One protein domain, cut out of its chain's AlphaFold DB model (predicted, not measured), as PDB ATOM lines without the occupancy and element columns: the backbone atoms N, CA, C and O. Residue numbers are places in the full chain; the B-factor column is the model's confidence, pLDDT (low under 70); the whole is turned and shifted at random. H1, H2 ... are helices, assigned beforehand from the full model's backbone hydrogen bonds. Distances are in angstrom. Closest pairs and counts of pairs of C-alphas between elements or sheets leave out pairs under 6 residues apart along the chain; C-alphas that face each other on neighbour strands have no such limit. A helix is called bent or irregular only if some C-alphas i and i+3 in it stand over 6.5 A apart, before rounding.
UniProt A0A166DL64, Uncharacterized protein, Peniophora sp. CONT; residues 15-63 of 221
ATOM      1  N   PRO A  15      99.230 142.564  87.691       87.56
ATOM      2  CA  PRO A  15      99.551 141.198  88.111       87.56
ATOM      3  C   PRO A  15     100.855 141.124  88.917       87.56
ATOM      4  O   PRO A  15     100.987 140.266  89.787       87.56
ATOM      5  N   LEU A  16     101.809 142.026  88.661       89.38
ATOM      6  CA  LEU A  16     103.061 142.094  89.412       89.38
ATOM      7  C   LEU A  16     102.816 142.569  90.852       89.38
ATOM      8  O   LEU A  16     103.269 141.912  91.784       89.38
ATOM      9  N   ARG A  17     102.023 143.630  91.041       87.69
ATOM     10  CA  ARG A  17     101.662 144.163  92.370       87.69
ATOM     11  C   ARG A  17     100.817 143.193  93.194       87.69
ATOM     12  O   ARG A  17     101.021 143.084  94.399       87.69
ATOM     13  N   LEU A  18      99.907 142.453  92.556       90.38
ATOM     14  CA  LEU A  18      99.150 141.388  93.228       90.38
ATOM     15  C   LEU A  18     100.084 140.283  93.732       90.38
ATOM     16  O   LEU A  18      99.997 139.885  94.889       90.38
ATOM     17  N   LYS A  19     101.050 139.864  92.908       92.19
ATOM     18  CA  LYS A  19     102.058 138.879  93.311       92.19
ATOM     19  C   LYS A  19     102.944 139.387  94.456       92.19
ATOM     20  O   LYS A  19     103.289 138.615  95.346       92.19
ATOM     21  N   GLU A  20     103.330 140.664  94.447       89.88
ATOM     22  CA  GLU A  20     104.068 141.291  95.554       89.88
ATOM     23  C   GLU A  20     103.260 141.283  96.856       89.88
ATOM     24  O   GLU A  20     103.806 140.937  97.906       89.88
ATOM     25  N   LEU A  21     101.961 141.594  96.783       91.50
ATOM     26  CA  LEU A  21     101.052 141.530  97.925       91.50
ATOM     27  C   LEU A  21     100.933 140.099  98.476       91.50
ATOM     28  O   LEU A  21     101.092 139.899  99.679       91.50
ATOM     29  N   ASP A  22     100.721 139.103  97.613       93.19
ATOM     30  CA  ASP A  22     100.605 137.692  98.012       93.19
ATOM     31  C   ASP A  22     101.884 137.179  98.686       93.19
ATOM     32  O   ASP A  22     101.833 136.470  99.696       93.19
ATOM     33  N   ASN A  23     103.049 137.577  98.164       92.31
ATOM     34  CA  ASN A  23     104.342 137.261  98.766       92.31
ATOM     35  C   ASN A  23     104.497 137.924 100.142       92.31
ATOM     36  O   ASN A  23     104.967 137.279 101.082       92.31
ATOM     37  N   ALA A  24     104.082 139.189 100.283       89.69
ATOM     38  CA  ALA A  24     104.126 139.899 101.558       89.69
ATOM     39  C   ALA A  24     103.238 139.212 102.608       89.69
ATOM     40  O   ALA A  24     103.717 138.934 103.709       89.69
ATOM     41  N   ILE A  25     102.002 138.844 102.246       91.62
ATOM     42  CA  ILE A  25     101.064 138.108 103.112       91.62
ATOM     43  C   ILE A  25     101.652 136.751 103.516       91.62
ATOM     44  O   ILE A  25     101.680 136.412 104.698       91.62
ATOM     45  N   SER A  26     102.172 135.996 102.545       94.12
ATOM     46  CA  SER A  26     102.718 134.651 102.772       94.12
ATOM     47  C   SER A  26     103.959 134.659 103.665       94.12
ATOM     48  O   SER A  26     104.187 133.717 104.418       94.12
ATOM     49  N   SER A  27     104.766 135.723 103.604       92.50
ATOM     50  CA  SER A  27     105.987 135.845 104.406       92.50
ATOM     51  C   SER A  27     105.733 136.124 105.894       92.50
ATOM     52  O   SER A  27     106.675 136.060 106.681       92.50
ATOM     53  N   GLY A  28     104.498 136.474 106.291       86.12
ATOM     54  CA  GLY A  28     104.161 136.871 107.666       86.12
ATOM     55  C   GLY A  28     104.937 138.095 108.173       86.12
ATOM     56  O   GLY A  28     104.887 138.421 109.359       86.12
ATOM     57  N   SER A  29     105.684 138.761 107.290       80.00
ATOM     58  CA  SER A  29     106.519 139.899 107.625       80.00
ATOM     59  C   SER A  29     105.639 141.135 107.738       80.00
ATOM     60  O   SER A  29     104.898 141.463 106.809       80.00
ATOM     61  N   ALA A  30     105.744 141.849 108.862       72.69
ATOM     62  CA  ALA A  30     105.241 143.211 109.001       72.69
ATOM     63  C   ALA A  30     106.082 144.131 108.099       72.69
ATOM     64  O   ALA A  30     106.965 144.860 108.547       72.69
ATOM     65  N   CYS A  31     105.868 144.006 106.791       74.50
ATOM     66  CA  CYS A  31     106.633 144.700 105.781       74.50
ATOM     67  C   CYS A  31     106.291 146.187 105.876       74.50
ATOM     68  O   CYS A  31     105.143 146.582 105.665       74.50
ATOM     69  N   SER A  32     107.290 147.019 106.163       84.12
ATOM     70  CA  SER A  32     107.153 148.479 106.206       84.12
ATOM     71  C   SER A  32     106.631 149.082 104.891       84.12
ATOM     72  O   SER A  32     106.173 150.221 104.892       84.12
ATOM     73  N   GLY A  33     106.649 148.322 103.786       87.62
ATOM     74  CA  GLY A  33     106.104 148.707 102.482       87.62
ATOM     75  C   GLY A  33     104.652 148.292 102.207       87.62
ATOM     76  O   GLY A  33     104.109 148.695 101.181       87.62
ATOM     77  N   LEU A  34     103.994 147.521 103.084       88.94
ATOM     78  CA  LEU A  34     102.615 147.062 102.847       88.94
ATOM     79  C   LEU A  34     101.618 148.221 102.612       88.94
ATOM     80  O   LEU A  34     100.822 148.117 101.677       88.94
ATOM     81  N   PRO A  35     101.660 149.341 103.368       92.19
ATOM     82  CA  PRO A  35     100.765 150.471 103.113       92.19
ATOM     83  C   PRO A  35     100.952 151.094 101.720       92.19
ATOM     84  O   PRO A  35      99.969 151.471 101.090       92.19
ATOM     85  N   ASP A  36     102.187 151.162 101.216       91.69
ATOM     86  CA  ASP A  36     102.490 151.705  99.883       91.69
ATOM     87  C   ASP A  36     101.956 150.793  98.765       91.69
ATOM     88  O   ASP A  36     101.364 151.266  97.794       91.69
ATOM     89  N   ILE A  37     102.081 149.471  98.928       89.69
ATOM     90  CA  ILE A  37     101.510 148.490  97.989       89.69
ATOM     91  C   ILE A  37      99.980 148.610  97.950       89.69
ATOM     92  O   ILE A  37      99.397 148.637  96.867       89.69
ATOM     93  N   LEU A  38      99.322 148.732  99.109       90.69
ATOM     94  CA  LEU A  38      97.864 148.890  99.176       90.69
ATOM     95  C   LEU A  38      97.392 150.190  98.512       90.69
ATOM     96  O   LEU A  38      96.433 150.156  97.743       90.69
ATOM     97  N   LEU A  39      98.088 151.308  98.739       93.81
ATOM     98  CA  LEU A  39      97.791 152.572  98.055       93.81
ATOM     99  C   LEU A  39      97.907 152.432  96.531       93.81
ATOM    100  O   LEU A  39      97.021 152.875  95.804       93.81
ATOM    101  N   LYS A  40      98.947 151.749  96.034       91.69
ATOM    102  CA  LYS A  40      99.119 151.483  94.594       91.69
ATOM    103  C   LYS A  40      98.007 150.609  94.010       91.69
ATOM    104  O   LYS A  40      97.620 150.819  92.859       91.69
ATOM    105  N   ILE A  41      97.500 149.641  94.776       89.69
ATOM    106  CA  ILE A  41      96.377 148.785  94.368       89.69
ATOM    107  C   ILE A  41      95.075 149.587  94.305       89.69
ATOM    108  O   ILE A  41      94.347 149.468  93.323       89.69
ATOM    109  N   GLU A  42      94.791 150.431  95.297       94.69
ATOM    110  CA  GLU A  42      93.617 151.316  95.266       94.69
ATOM    111  C   GLU A  42      93.663 152.273  94.066       94.69
ATOM    112  O   GLU A  42      92.678 152.429  93.338       94.69
ATOM    113  N   ASP A  43      94.839 152.829  93.779       94.00
ATOM    114  CA  ASP A  43      95.086 153.636  92.588       94.00
ATOM    115  C   ASP A  43      94.844 152.857  91.281       94.00
ATOM    116  O   ASP A  43      94.244 153.380  90.336       94.00
ATOM    117  N   ASP A  44      95.285 151.596  91.205       91.62
ATOM    118  CA  ASP A  44      95.002 150.709  90.069       91.62
ATOM    119  C   ASP A  44      93.504 150.445  89.919       91.62
ATOM    120  O   ASP A  44      92.972 150.556  88.813       91.62
ATOM    121  N   ILE A  45      92.801 150.154  91.015       92.44
ATOM    122  CA  ILE A  45      91.350 149.944  91.020       92.44
ATOM    123  C   ILE A  45      90.637 151.200  90.512       92.44
ATOM    124  O   ILE A  45      89.736 151.101  89.671       92.44
ATOM    125  N   ALA A  46      91.041 152.384  90.973       93.94
ATOM    126  CA  ALA A  46      90.483 153.651  90.519       93.94
ATOM    127  C   ALA A  46      90.719 153.870  89.013       93.94
ATOM    128  O   ALA A  46      89.771 154.185  88.283       93.94
ATOM    129  N   ARG A  47      91.944 153.632  88.517       90.50
ATOM    130  CA  ARG A  47      92.282 153.722  87.081       90.50
ATOM    131  C   ARG A  47      91.503 152.720  86.229       90.50
ATOM    132  O   ARG A  47      90.998 153.083  85.162       90.50
ATOM    133  N   LEU A  48      91.369 151.482  86.696       91.12
ATOM    134  CA  LEU A  48      90.622 150.424  86.017       91.12
ATOM    135  C   LEU A  48      89.138 150.766  85.931       91.12
ATOM    136  O   LEU A  48      88.562 150.712  84.845       91.12
ATOM    137  N   ARG A  49      88.527 151.192  87.043       93.25
ATOM    138  CA  ARG A  49      87.132 151.657  87.070       93.25
ATOM    139  C   ARG A  49      86.926 152.816  86.106       93.25
ATOM    140  O   ARG A  49      85.995 152.785  85.309       93.25
ATOM    141  N   HIS A  50      87.813 153.808  86.135       92.12
ATOM    142  CA  HIS A  50      87.751 154.945  85.223       92.12
ATOM    143  C   HIS A  50      87.809 154.510  83.750       92.12
ATOM    144  O   HIS A  50      86.957 154.904  82.956       92.12
ATOM    145  N   THR A  51      88.760 153.643  83.395       90.38
ATOM    146  CA  THR A  51      88.911 153.110  82.032       90.38
ATOM    147  C   THR A  51      87.686 152.301  81.608       90.38
ATOM    148  O   THR A  51      87.162 152.498  80.512       90.38
ATOM    149  N   ALA A  52      87.169 151.442  82.491       92.19
ATOM    150  CA  ALA A  52      85.950 150.680  82.250       92.19
ATOM    151  C   ALA A  52      84.752 151.609  81.996       92.19
ATOM    152  O   ALA A  52      84.020 151.407  81.028       92.19
ATOM    153  N   PHE A  53      84.586 152.674  82.789       89.88
ATOM    154  CA  PHE A  53      83.542 153.673  82.556       89.88
ATOM    155  C   PHE A  53      83.697 154.381  81.206       89.88
ATOM    156  O   PHE A  53      82.698 154.577  80.517       89.88
ATOM    157  N   GLN A  54      84.920 154.728  80.792       90.81
ATOM    158  CA  GLN A  54      85.156 155.323  79.472       90.81
ATOM    159  C   GLN A  54      84.801 154.359  78.332       90.81
ATOM    160  O   GLN A  54      84.151 154.759  77.365       90.81
ATOM    161  N   LEU A  55      85.195 153.087  78.438       89.88
ATOM    162  CA  LEU A  55      84.880 152.068  77.436       89.88
ATOM    163  C   LEU A  55      83.374 151.809  77.352       89.88
ATOM    164  O   LEU A  55      82.828 151.747  76.254       89.88
ATOM    165  N   LEU A  56      82.687 151.725  78.495       89.00
ATOM    166  CA  LEU A  56      81.231 151.605  78.546       89.00
ATOM    167  C   LEU A  56      80.544 152.828  77.937       89.00
ATOM    168  O   LEU A  56      79.606 152.668  77.161       89.00
ATOM    169  N   ALA A  57      81.031 154.040  78.218       87.31
ATOM    170  CA  ALA A  57      80.510 155.257  77.605       87.31
ATOM    171  C   ALA A  57      80.660 155.230  76.072       87.31
ATOM    172  O   ALA A  57      79.695 155.518  75.370       87.31
ATOM    173  N   ARG A  58      81.820 154.806  75.549       88.81
ATOM    174  CA  ARG A  58      82.054 154.658  74.097       88.81
ATOM    175  C   ARG A  58      81.219 153.543  73.469       88.81
ATOM    176  O   ARG A  58      80.687 153.701  72.375       88.81
ATOM    177  N   ARG A  59      81.057 152.414  74.157       91.19
ATOM    178  CA  ARG A  59      80.149 151.350  73.712       91.19
ATOM    179  C   ARG A  59      78.719 151.877  73.621       91.19
ATOM    180  O   ARG A  59      78.037 151.609  72.638       91.19
ATOM    181  N   ASN A  60      78.284 152.641  74.620       87.00
ATOM    182  CA  ASN A  60      76.961 153.242  74.652       87.00
ATOM    183  C   ASN A  60      76.774 154.235  73.495       87.00
ATOM    184  O   ASN A  60      75.743 154.184  72.841       87.00
ATOM    185  N   THR A  61      77.773 155.047  73.133       85.12
ATOM    186  CA  THR A  61      77.658 155.919  71.942       85.12
ATOM    187  C   THR A  61      77.473 155.153  70.628       85.12
ATOM    188  O   THR A  61      76.939 155.710  69.677       85.12
ATOM    189  N   CYS A  62      77.866 153.879  70.575       88.62
ATOM    190  CA  CYS A  62      77.639 153.004  69.422       88.62
ATOM    191  C   CYS A  62      76.343 152.180  69.530       88.62
ATOM    192  O   CYS A  62      76.054 151.379  68.642       88.62
ATOM    193  N   ALA A  63      75.582 152.309  70.620       91.75
ATOM    194  CA  ALA A  63      74.339 151.572  70.787       91.75
ATOM    195  C   ALA A  63      73.250 152.169  69.875       91.75
ATOM    196  O   ALA A  63      73.064 153.387  69.889       91.75
TER     197      ALA A  63
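AT A GLANCE: This is residues 15 to 63 of the 221 residues of an uncharacterized protein of Peniophora sp. CONT (UniProt A0A166DL64). One long helix, H2, makes the length of the model, and the much shorter helix H1 folds back beside its first part, the two making a lopsided helical hairpin. The far part of H2 sticks out alone as a long arm, residues 45 to 61, and the loop that joins the helices, with residues 26 to 32 standing free, makes the turn at the other end. The printed part has 49 residues with two named helices, H1 then H2 along the chain, and no named strand; its class is all helix. The whole is extended, with a radius of gyration of the C-alphas of 15.8 A, and its C-alphas span 50 by 15 by 11 A, a rod.

IN THESE COORDINATES: H2 is residues 34 to 61, 40.7 A from first to last C-alpha, from C-alpha 34 at (102.615, 147.062, 102.847) to C-alpha 61 at (77.658, 155.919, 71.942). H1 is residues 15 to 26, 16.4 A long in the same measure, and begins with C-alpha 15 at (99.551, 141.198, 88.111). Neither helix is bent.

HOW THE PARTS SIT: H2 touches H1 with residues 34 to 41 alone. The closest C-alphas of the two helices are those of Ile 37 and Leu 21, 7.0 A apart, and 6 pairs of C-alphas are within 8 A. Their lines stand at a shallow tilt of 34 degrees, only just short of steep. They run opposite ways, and H1 and H2 form a helical hairpin. Their centres are 19.0 A apart. In H1 and H2 every O i to N i+4 pair is within hydrogen-bond range.

THE WHOLE: The two C-alphas farthest apart are those of Ser 29 and Ala 63, 50.3 A. Residues 45 to 63, of which 45 to 61 belong to H2, stand free. The link from H1 to H2 is short, with 7 residues between them. The printed part has no cut. The mean pLDDT of the printed part is 89.6, and no printed residue is under 70.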